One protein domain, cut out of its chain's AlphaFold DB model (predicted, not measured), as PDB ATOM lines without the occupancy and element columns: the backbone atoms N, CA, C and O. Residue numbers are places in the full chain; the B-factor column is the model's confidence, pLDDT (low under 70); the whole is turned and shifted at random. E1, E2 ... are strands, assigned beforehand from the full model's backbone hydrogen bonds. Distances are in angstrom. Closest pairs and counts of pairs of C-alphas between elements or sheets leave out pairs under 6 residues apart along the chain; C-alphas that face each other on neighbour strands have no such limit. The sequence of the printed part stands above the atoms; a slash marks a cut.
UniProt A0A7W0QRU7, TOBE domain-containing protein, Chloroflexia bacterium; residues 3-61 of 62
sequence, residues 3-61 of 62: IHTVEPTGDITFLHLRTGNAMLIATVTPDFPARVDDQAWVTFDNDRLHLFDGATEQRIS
ATOM      1  N   ILE A   3      35.243 -32.346 -30.479       98.31
ATOM      2  CA  ILE A   3      36.067 -32.974 -31.518       98.31
ATOM      3  C   ILE A   3      37.126 -33.851 -30.845       98.31
ATOM      4  O   ILE A   3      38.001 -33.362 -30.144       98.31
ATOM      5  N   HIS A   4      37.048 -35.159 -31.054       98.19
ATOM      6  CA  HIS A   4      37.996 -36.129 -30.512       98.19
ATOM      7  C   HIS A   4      39.176 -36.378 -31.456       98.19
ATOM      8  O   HIS A   4      40.315 -36.447 -31.007       98.19
ATOM      9  N   THR A   5      38.899 -36.472 -32.759       98.31
ATOM     10  CA  THR A   5      39.909 -36.702 -33.802       98.31
ATOM     11  C   THR A   5      39.565 -35.879 -35.039       98.31
ATOM     12  O   THR A   5      38.386 -35.721 -35.370       98.31
ATOM     13  N   VAL A   6      40.597 -35.382 -35.722       98.12
ATOM     14  CA  VAL A   6      40.520 -34.731 -37.036       98.12
ATOM     15  C   VAL A   6      41.390 -35.537 -37.999       98.12
ATOM     16  O   VAL A   6      42.595 -35.645 -37.774       98.12
ATOM     17  N   GLU A   7      40.796 -36.104 -39.049       98.06
ATOM     18  CA  GLU A   7      41.486 -36.963 -40.022       98.06
ATOM     19  C   GLU A   7      41.358 -36.389 -41.444       98.06
ATOM     20  O   GLU A   7      40.359 -36.633 -42.127       98.06
ATOM     21  N   PRO A   8      42.341 -35.599 -41.915       97.25
ATOM     22  CA  PRO A   8      42.367 -35.110 -43.290       97.25
ATOM     23  C   PRO A   8      42.729 -36.240 -44.264       97.25
ATOM     24  O   PRO A   8      43.776 -36.871 -44.108       97.25
ATOM     25  N   THR A   9      41.916 -36.466 -45.300       96.38
ATOM     26  CA  THR A   9      42.165 -37.508 -46.322       96.38
ATOM     27  C   THR A   9      42.388 -36.948 -47.727       96.38
ATOM     28  O   THR A   9      42.452 -37.703 -48.694       96.38
ATOM     29  N   GLY A  10      42.545 -35.628 -47.847       93.50
ATOM     30  CA  GLY A  10      42.784 -34.924 -49.106       93.50
ATOM     31  C   GLY A  10      41.594 -34.057 -49.500       93.50
ATOM     32  O   GLY A  10      41.647 -32.843 -49.331       93.50
ATOM     33  N   ASP A  11      40.532 -34.672 -50.015       96.25
ATOM     34  CA  ASP A  11      39.313 -34.004 -50.494       96.25
ATOM     35  C   ASP A  11      38.232 -33.830 -49.416       96.25
ATOM     36  O   ASP A  11      37.384 -32.945 -49.530       96.25
ATOM     37  N   ILE A  12      38.291 -34.629 -48.352       97.38
ATOM     38  CA  ILE A  12      37.424 -34.543 -47.176       97.38
ATOM     39  C   ILE A  12      38.249 -34.642 -45.892       97.38
ATOM     40  O   ILE A  12      39.383 -35.126 -45.877       97.38
ATOM     41  N   THR A  13      37.674 -34.164 -44.794       97.94
ATOM     42  CA  THR A  13      38.190 -34.398 -43.444       97.94
ATOM     43  C   THR A  13      37.122 -35.107 -42.629       97.94
ATOM     44  O   THR A  13      35.972 -34.662 -42.596       97.94
ATOM     45  N   PHE A  14      37.490 -36.199 -41.964       98.06
ATOM     46  CA  PHE A  14      36.617 -36.856 -40.998       98.06
ATOM     47  C   PHE A  14      36.801 -36.219 -39.624       98.06
ATOM     48  O   PHE A  14      37.921 -36.053 -39.135       98.06
ATOM     49  N   LEU A  15      35.687 -35.866 -38.992       98.19
ATOM     50  CA  LEU A  15      35.632 -35.422 -37.607       98.19
ATOM     51  C   LEU A  15      35.005 -36.526 -36.771       98.19
ATOM     52  O   LEU A  15      33.853 -36.904 -36.992       98.19
ATOM     53  N   HIS A  16      35.749 -37.016 -35.787       98.38
ATOM     54  CA  HIS A  16      35.210 -37.917 -34.776       98.38
ATOM     55  C   HIS A  16      34.717 -37.053 -33.620       98.38
ATOM     56  O   HIS A  16      35.507 -36.355 -32.988       98.38
ATOM     57  N   LEU A  17      33.413 -37.062 -33.359       98.19
ATOM     58  CA  LEU A  17      32.750 -36.166 -32.416       98.19
ATOM     59  C   LEU A  17      32.203 -36.953 -31.224       98.19
ATOM     60  O   LEU A  17      31.357 -37.836 -31.378       98.19
ATOM     61  N   ARG A  18      32.623 -36.590 -30.013       97.75
ATOM     62  CA  ARG A  18      32.089 -37.155 -28.771       97.75
ATOM     63  C   ARG A  18      30.828 -36.401 -28.342       97.75
ATOM     64  O   ARG A  18      30.855 -35.178 -28.158       97.75
ATOM     65  N   THR A  19      29.735 -37.132 -28.129       94.75
ATOM     66  CA  THR A  19      28.481 -36.606 -27.564       94.75
ATOM     67  C   THR A  19      27.933 -37.557 -26.500       94.75
ATOM     68  O   THR A  19      27.455 -38.649 -26.801       94.75
ATOM     69  N   GLY A  20      28.066 -37.177 -25.225       92.38
ATOM     70  CA  GLY A  20      27.795 -38.085 -24.107       92.38
ATOM     71  C   GLY A  20      28.574 -39.396 -24.264       92.38
ATOM     72  O   GLY A  20      29.800 -39.384 -24.372       92.38
ATOM     73  N   ASN A  21      27.847 -40.512 -24.345       94.56
ATOM     74  CA  ASN A  21      28.420 -41.854 -24.490       94.56
ATOM     75  C   ASN A  21      28.569 -42.313 -25.952       94.56
ATOM     76  O   ASN A  21      29.064 -43.412 -26.192       94.56
ATOM     77  N   ALA A  22      28.158 -41.501 -26.929       95.25
ATOM     78  CA  ALA A  22      28.232 -41.843 -28.346       95.25
ATOM     79  C   ALA A  22      29.440 -41.186 -29.033       95.25
ATOM     80  O   ALA A  22      29.879 -40.091 -28.665       95.25
ATOM     81  N   MET A  23      29.960 -41.867 -30.058       97.31
ATOM     82  CA  MET A  23      30.886 -41.299 -31.036       97.31
ATOM     83  C   MET A  23      30.146 -41.137 -32.360       97.31
ATOM     84  O   MET A  23      29.588 -42.106 -32.871       97.31
ATOM     85  N   LEU A  24      30.145 -39.926 -32.905       97.31
ATOM     86  CA  LEU A  24      29.641 -39.634 -34.243       97.31
ATOM     87  C   LEU A  24      30.823 -39.420 -35.187       97.31
ATOM     88  O   LEU A  24      31.869 -38.934 -34.762       97.31
ATOM     89  N   ILE A  25      30.637 -39.736 -36.464       97.62
ATOM     90  CA  ILE A  25      31.584 -39.385 -37.521       97.62
ATOM     91  C   ILE A  25      30.864 -38.432 -38.468       97.62
ATOM     92  O   ILE A  25      29.780 -38.746 -38.958       97.62
ATOM     93  N   ALA A  26      31.458 -37.268 -38.704       97.25
ATOM     94  CA  ALA A  26      30.988 -36.293 -39.679       97.25
ATOM     95  C   ALA A  26      32.080 -36.042 -40.719       97.25
ATOM     96  O   ALA A  26      33.265 -36.073 -40.394       97.25
ATOM     97  N   THR A  27      31.687 -35.772 -41.959       97.25
ATOM     98  CA  THR A  27      32.602 -35.318 -43.008       97.25
ATOM     99  C   THR A  27      32.452 -33.817 -43.206       97.25
ATOM    100  O   THR A  27      31.343 -33.281 -43.202       97.25
ATOM    101  N   VAL A  28      33.579 -33.132 -43.371       97.19
ATOM    102  CA  VAL A  28      33.645 -31.699 -43.675       97.19
ATOM    103  C   VAL A  28      34.625 -31.457 -44.818       97.19
ATOM    104  O   VAL A  28      35.409 -32.340 -45.182       97.19
ATOM    105  N   THR A  29      34.578 -30.260 -45.399       97.38
ATOM    106  CA  THR A  29      35.566 -29.838 -46.392       97.38
ATOM    107  C   THR A  29      36.958 -29.709 -45.750       97.38
ATOM    108  O   THR A  29      37.054 -29.474 -44.542       97.38
ATOM    109  N   PRO A  30      38.057 -29.847 -46.518       95.44
ATOM    110  CA  PRO A  30      39.419 -29.797 -45.973       95.44
ATOM    111  C   PRO A  30      39.801 -28.470 -45.303       95.44
ATOM    112  O   PRO A  30      40.728 -28.428 -44.499       95.44
ATOM    113  N   ASP A  31      39.112 -27.382 -45.644       95.69
ATOM    114  CA  ASP A  31      39.323 -26.035 -45.113       95.69
ATOM    115  C   ASP A  31      38.464 -25.719 -43.877       95.69
ATOM    116  O   ASP A  31      38.590 -24.635 -43.300       95.69
ATOM    117  N   PHE A  32      37.610 -26.651 -43.440       95.81
ATOM    118  CA  PHE A  32      36.796 -26.461 -42.248       95.81
ATOM    119  C   PHE A  32      37.694 -26.313 -41.003       95.81
ATOM    120  O   PHE A  32      38.496 -27.205 -40.706       95.81
ATOM    121  N   PRO A  33      37.578 -25.211 -40.238       94.06
ATOM    122  CA  PRO A  33      38.455 -24.952 -39.105       94.06
ATOM    123  C   PRO A  33      38.064 -25.833 -37.909       94.06
ATOM    124  O   PRO A  33      37.246 -25.440 -37.081       94.06
ATOM    125  N   ALA A  34      38.669 -27.017 -37.815       96.00
ATOM    126  CA  ALA A  34      38.492 -27.961 -36.714       96.00
ATOM    127  C   ALA A  34      39.818 -28.262 -36.005       96.00
ATOM    128  O   ALA A  34      40.839 -28.518 -36.650       96.00
ATOM    129  N   ARG A  35      39.798 -28.290 -34.671       97.62
ATOM    130  CA  ARG A  35      40.887 -28.808 -33.833       97.62
ATOM    131  C   ARG A  35      40.345 -29.798 -32.816       97.62
ATOM    132  O   ARG A  35      39.178 -29.749 -32.445       97.62
ATOM    133  N   VAL A  36      41.209 -30.698 -32.358       97.62
ATOM    134  CA  VAL A  36      40.898 -31.573 -31.221       97.62
ATOM    135  C   VAL A  36      40.503 -30.713 -30.015       97.62
ATOM    136  O   VAL A  36      41.064 -29.638 -29.810       97.62
ATOM    137  N   ASP A  37      39.515 -31.191 -29.264       97.25
ATOM    138  CA  ASP A  37      38.860 -30.562 -28.113       97.25
ATOM    139  C   ASP A  37      37.962 -29.343 -28.411       97.25
ATOM    140  O   ASP A  37      37.244 -28.887 -27.513       97.25
ATOM    141  N   ASP A  38      37.888 -28.868 -29.663       97.62
ATOM    142  CA  ASP A  38      36.911 -27.842 -30.051       97.62
ATOM    143  C   ASP A  38      35.467 -28.339 -29.848       97.62
ATOM    144  O   ASP A  38      35.156 -29.533 -29.928       97.62
ATOM    145  N   GLN A  39      34.546 -27.400 -29.626       97.00
ATOM    146  CA  GLN A  39      33.112 -27.686 -29.626       97.00
ATOM    147  C   GLN A  39      32.517 -27.440 -31.011       97.00
ATOM    148  O   GLN A  39      32.485 -26.311 -31.493       97.00
ATOM    149  N   ALA A  40      31.970 -28.493 -31.613       95.44
ATOM    150  CA  ALA A  40      31.234 -28.424 -32.867       95.44
ATOM    151  C   ALA A  40      29.717 -28.488 -32.628       95.44
ATOM    152  O   ALA A  40      29.220 -29.344 -31.884       95.44
ATOM    153  N   TRP A  41      28.977 -27.603 -33.296       95.38
ATOM    154  CA  TRP A  41      27.532 -27.740 -33.465       95.38
ATOM    155  C   TRP A  41      27.255 -28.716 -34.606       95.38
ATOM    156  O   TRP A  41      27.864 -28.616 -35.667       95.38
ATOM    157  N   VAL A  42      26.350 -29.667 -34.376       93.56
ATOM    158  CA  VAL A  42      25.994 -30.702 -35.352       93.56
ATOM    159  C   VAL A  42      24.529 -30.533 -35.714       93.56
ATOM    160  O   VAL A  42      23.676 -30.511 -34.828       93.56
ATOM    161  N   THR A  43      24.257 -30.450 -37.010       94.62
ATOM    162  CA  THR A  43      22.903 -30.454 -37.564       94.62
ATOM    163  C   THR A  43      22.717 -31.739 -38.354       94.62
ATOM    164  O   THR A  43      23.589 -32.112 -39.137       94.62
ATOM    165  N   PHE A  44      21.587 -32.407 -38.153       92.94
ATOM    166  CA  PHE A  44      21.215 -33.587 -38.922       92.94
ATOM    167  C   PHE A  44      20.311 -33.191 -40.086       92.94
ATOM    168  O   PHE A  44      19.425 -32.350 -39.933       92.94
ATOM    169  N   ASP A  45      20.532 -33.816 -41.237       94.00
ATOM    170  CA  ASP A  45      19.591 -33.770 -42.351       94.00
ATOM    171  C   ASP A  45      18.415 -34.703 -42.033       94.00
ATOM    172  O   ASP A  45      18.561 -35.928 -42.054       94.00
ATOM    173  N   ASN A  46      17.264 -34.118 -41.692       90.81
ATOM    174  CA  ASN A  46      16.078 -34.864 -41.270       90.81
ATOM    175  C   ASN A  46      15.556 -35.812 -42.357       90.81
ATOM    176  O   ASN A  46      15.022 -36.867 -42.018       90.81
ATOM    177  N   ASP A  47      15.769 -35.493 -43.637       94.31
ATOM    178  CA  ASP A  47      15.328 -36.333 -44.758       94.31
ATOM    179  C   ASP A  47      16.185 -37.605 -44.901       94.31
ATOM    180  O   ASP A  47      15.826 -38.539 -45.621       94.31
ATOM    181  N   ARG A  48      17.323 -37.664 -44.197       94.12
ATOM    182  CA  ARG A  48      18.265 -38.796 -44.182       94.12
ATOM    183  C   ARG A  48      18.345 -39.494 -42.826       94.12
ATOM    184  O   ARG A  48      19.224 -40.331 -42.618       94.12
ATOM    185  N   LEU A  49      17.458 -39.154 -41.891       94.44
ATOM    186  CA  LEU A  49      17.398 -39.829 -40.601       94.44
ATOM    187  C   LEU A  49      16.717 -41.194 -40.732       94.44
ATOM    188  O   LEU A  49      15.678 -41.357 -41.368       94.44
ATOM    189  N   HIS A  50      17.298 -42.183 -40.061       94.06
ATOM    190  CA  HIS A  50      16.734 -43.519 -39.931       94.06
ATOM    191  C   HIS A  50      16.570 -43.833 -38.449       94.06
ATOM    192  O   HIS A  50      17.538 -43.793 -37.690       94.06
ATOM    193  N   LEU A  51      15.337 -44.120 -38.037       95.12
ATOM    194  CA  LEU A  51      15.003 -44.454 -36.657       95.12
ATOM    195  C   LEU A  51      14.893 -45.969 -36.503       95.12
ATOM    196  O   LEU A  51      14.376 -46.657 -37.382       95.12
ATOM    197  N   PHE A  52      15.363 -46.473 -35.367       96.56
ATOM    198  CA  PHE A  52      15.320 -47.885 -35.008       96.56
ATOM    199  C   PHE A  52      14.707 -48.026 -33.618       96.56
ATOM    200  O   PHE A  52      14.982 -47.216 -32.730       96.56
ATOM    201  N   ASP A  53      13.861 -49.034 -33.440       97.38
ATOM    202  CA  ASP A  53      13.266 -49.351 -32.147       97.38
ATOM    203  C   ASP A  53      14.331 -49.912 -31.192       97.38
ATOM    204  O   ASP A  53      15.085 -50.816 -31.544       97.38
ATOM    205  N   GLY A  54      14.396 -49.378 -29.971       95.75
ATOM    206  CA  GLY A  54      15.470 -49.692 -29.024       95.75
ATOM    207  C   GLY A  54      15.411 -51.093 -28.405       95.75
ATOM    208  O   GLY A  54      16.389 -51.507 -27.790       95.75
ATOM    209  N   ALA A  55      14.292 -51.813 -28.531       97.44
ATOM    210  CA  ALA A  55      14.147 -53.168 -27.995       97.44
ATOM    211  C   ALA A  55      14.317 -54.243 -29.077       97.44
ATOM    212  O   ALA A  55      14.863 -55.312 -28.813       97.44
ATOM    213  N   THR A  56      13.814 -53.973 -30.281       97.12
ATOM    214  CA  THR A  56      13.763 -54.935 -31.392       97.12
ATOM    215  C   THR A  56      14.819 -54.687 -32.461       97.12
ATOM    216  O   THR A  56      14.990 -55.528 -33.343       97.12
ATOM    217  N   GLU A  57      15.481 -53.528 -32.416       96.75
ATOM    218  CA  GLU A  57      16.449 -53.045 -33.408       96.75
ATOM    219  C   GLU A  57      15.871 -52.928 -34.832       96.75
ATOM    220  O   GLU A  57      16.595 -52.725 -35.807       96.75
ATOM    221  N   GLN A  58      14.547 -53.023 -34.975       97.44
ATOM    222  CA  GLN A  58      13.869 -52.902 -36.257       97.44
ATOM    223  C   GLN A  58      13.755 -51.440 -36.677       97.44
ATOM    224  O   GLN A  58      13.522 -50.550 -35.857       97.44
ATOM    225  N   ARG A  59      13.866 -51.193 -37.985       96.06
ATOM    226  CA  ARG A  59      13.660 -49.861 -38.557       96.06
ATOM    227  C   ARG A  59      12.220 -49.407 -38.309       96.06
ATOM    228  O   ARG A  59      11.278 -50.066 -38.749       96.06
ATOM    229  N   ILE A  60      12.058 -48.241 -37.696       94.94
ATOM    230  CA  ILE A  60      10.774 -47.550 -37.615       94.94
ATOM    231  C   ILE A  60      10.544 -46.890 -38.974       94.94
ATOM    232  O   ILE A  60      11.378 -46.124 -39.461       94.94
ATOM    233  N   SER A  61       9.428 -47.221 -39.620       79.50
ATOM    234  CA  SER A  61       8.989 -46.469 -40.792       79.50
ATOM    235  C   SER A  61       8.664 -45.049 -40.343       79.50
ATOM    236  O   SER A  61       7.719 -44.868 -39.577       79.50
TER     237      SER A  61
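Overview. This is residues 3 to 61 of the 62 residues of the protein "TOBE domain-containing protein" of Chloroflexia bacterium (UniProt A0A7W0QRU7). With little regular structure, this is a small sheet of three strands in hairpins and a long tail, residues 29 to 61, which folds back beside E1 and then runs out to a small loop paired at residues 51 to 52 and 59 to 60. The printed part has 59 residues, no named helix and E1, E2, E3 in chain order, an antiparallel meander, each strand the neighbour of the one before; 20 residues are in these strands, the class all strand. It is loose and elongated, radius of gyration of the C-alphas 14.1 A, spans 39 by 23 by 18 A.

Along the chain. E1, residues 3 to 8, begins at C-alpha 3 (36.067, -32.974, -31.518) and is 13.5 A long. E2, residues 13 to 19, is 18.7 A. E3, residues 22 to 28, is 19.2 A and ends at C-alpha 28 (33.645, -31.699, -43.675).

Arrangement. E1 and E2 form a hairpin at 170 degrees, with N 4 and O 16 2.7 A apart. E2 and E3 form another at 152 degrees, with N 15 and O 26 2.8 A apart. E1 and E3 are edge strands.

Size, cuts and confidence. Residues 43 to 49 and 53 to 58 stand free. The printed part has no cut, both links are tight, and no printed residue is under 70 in pLDDT.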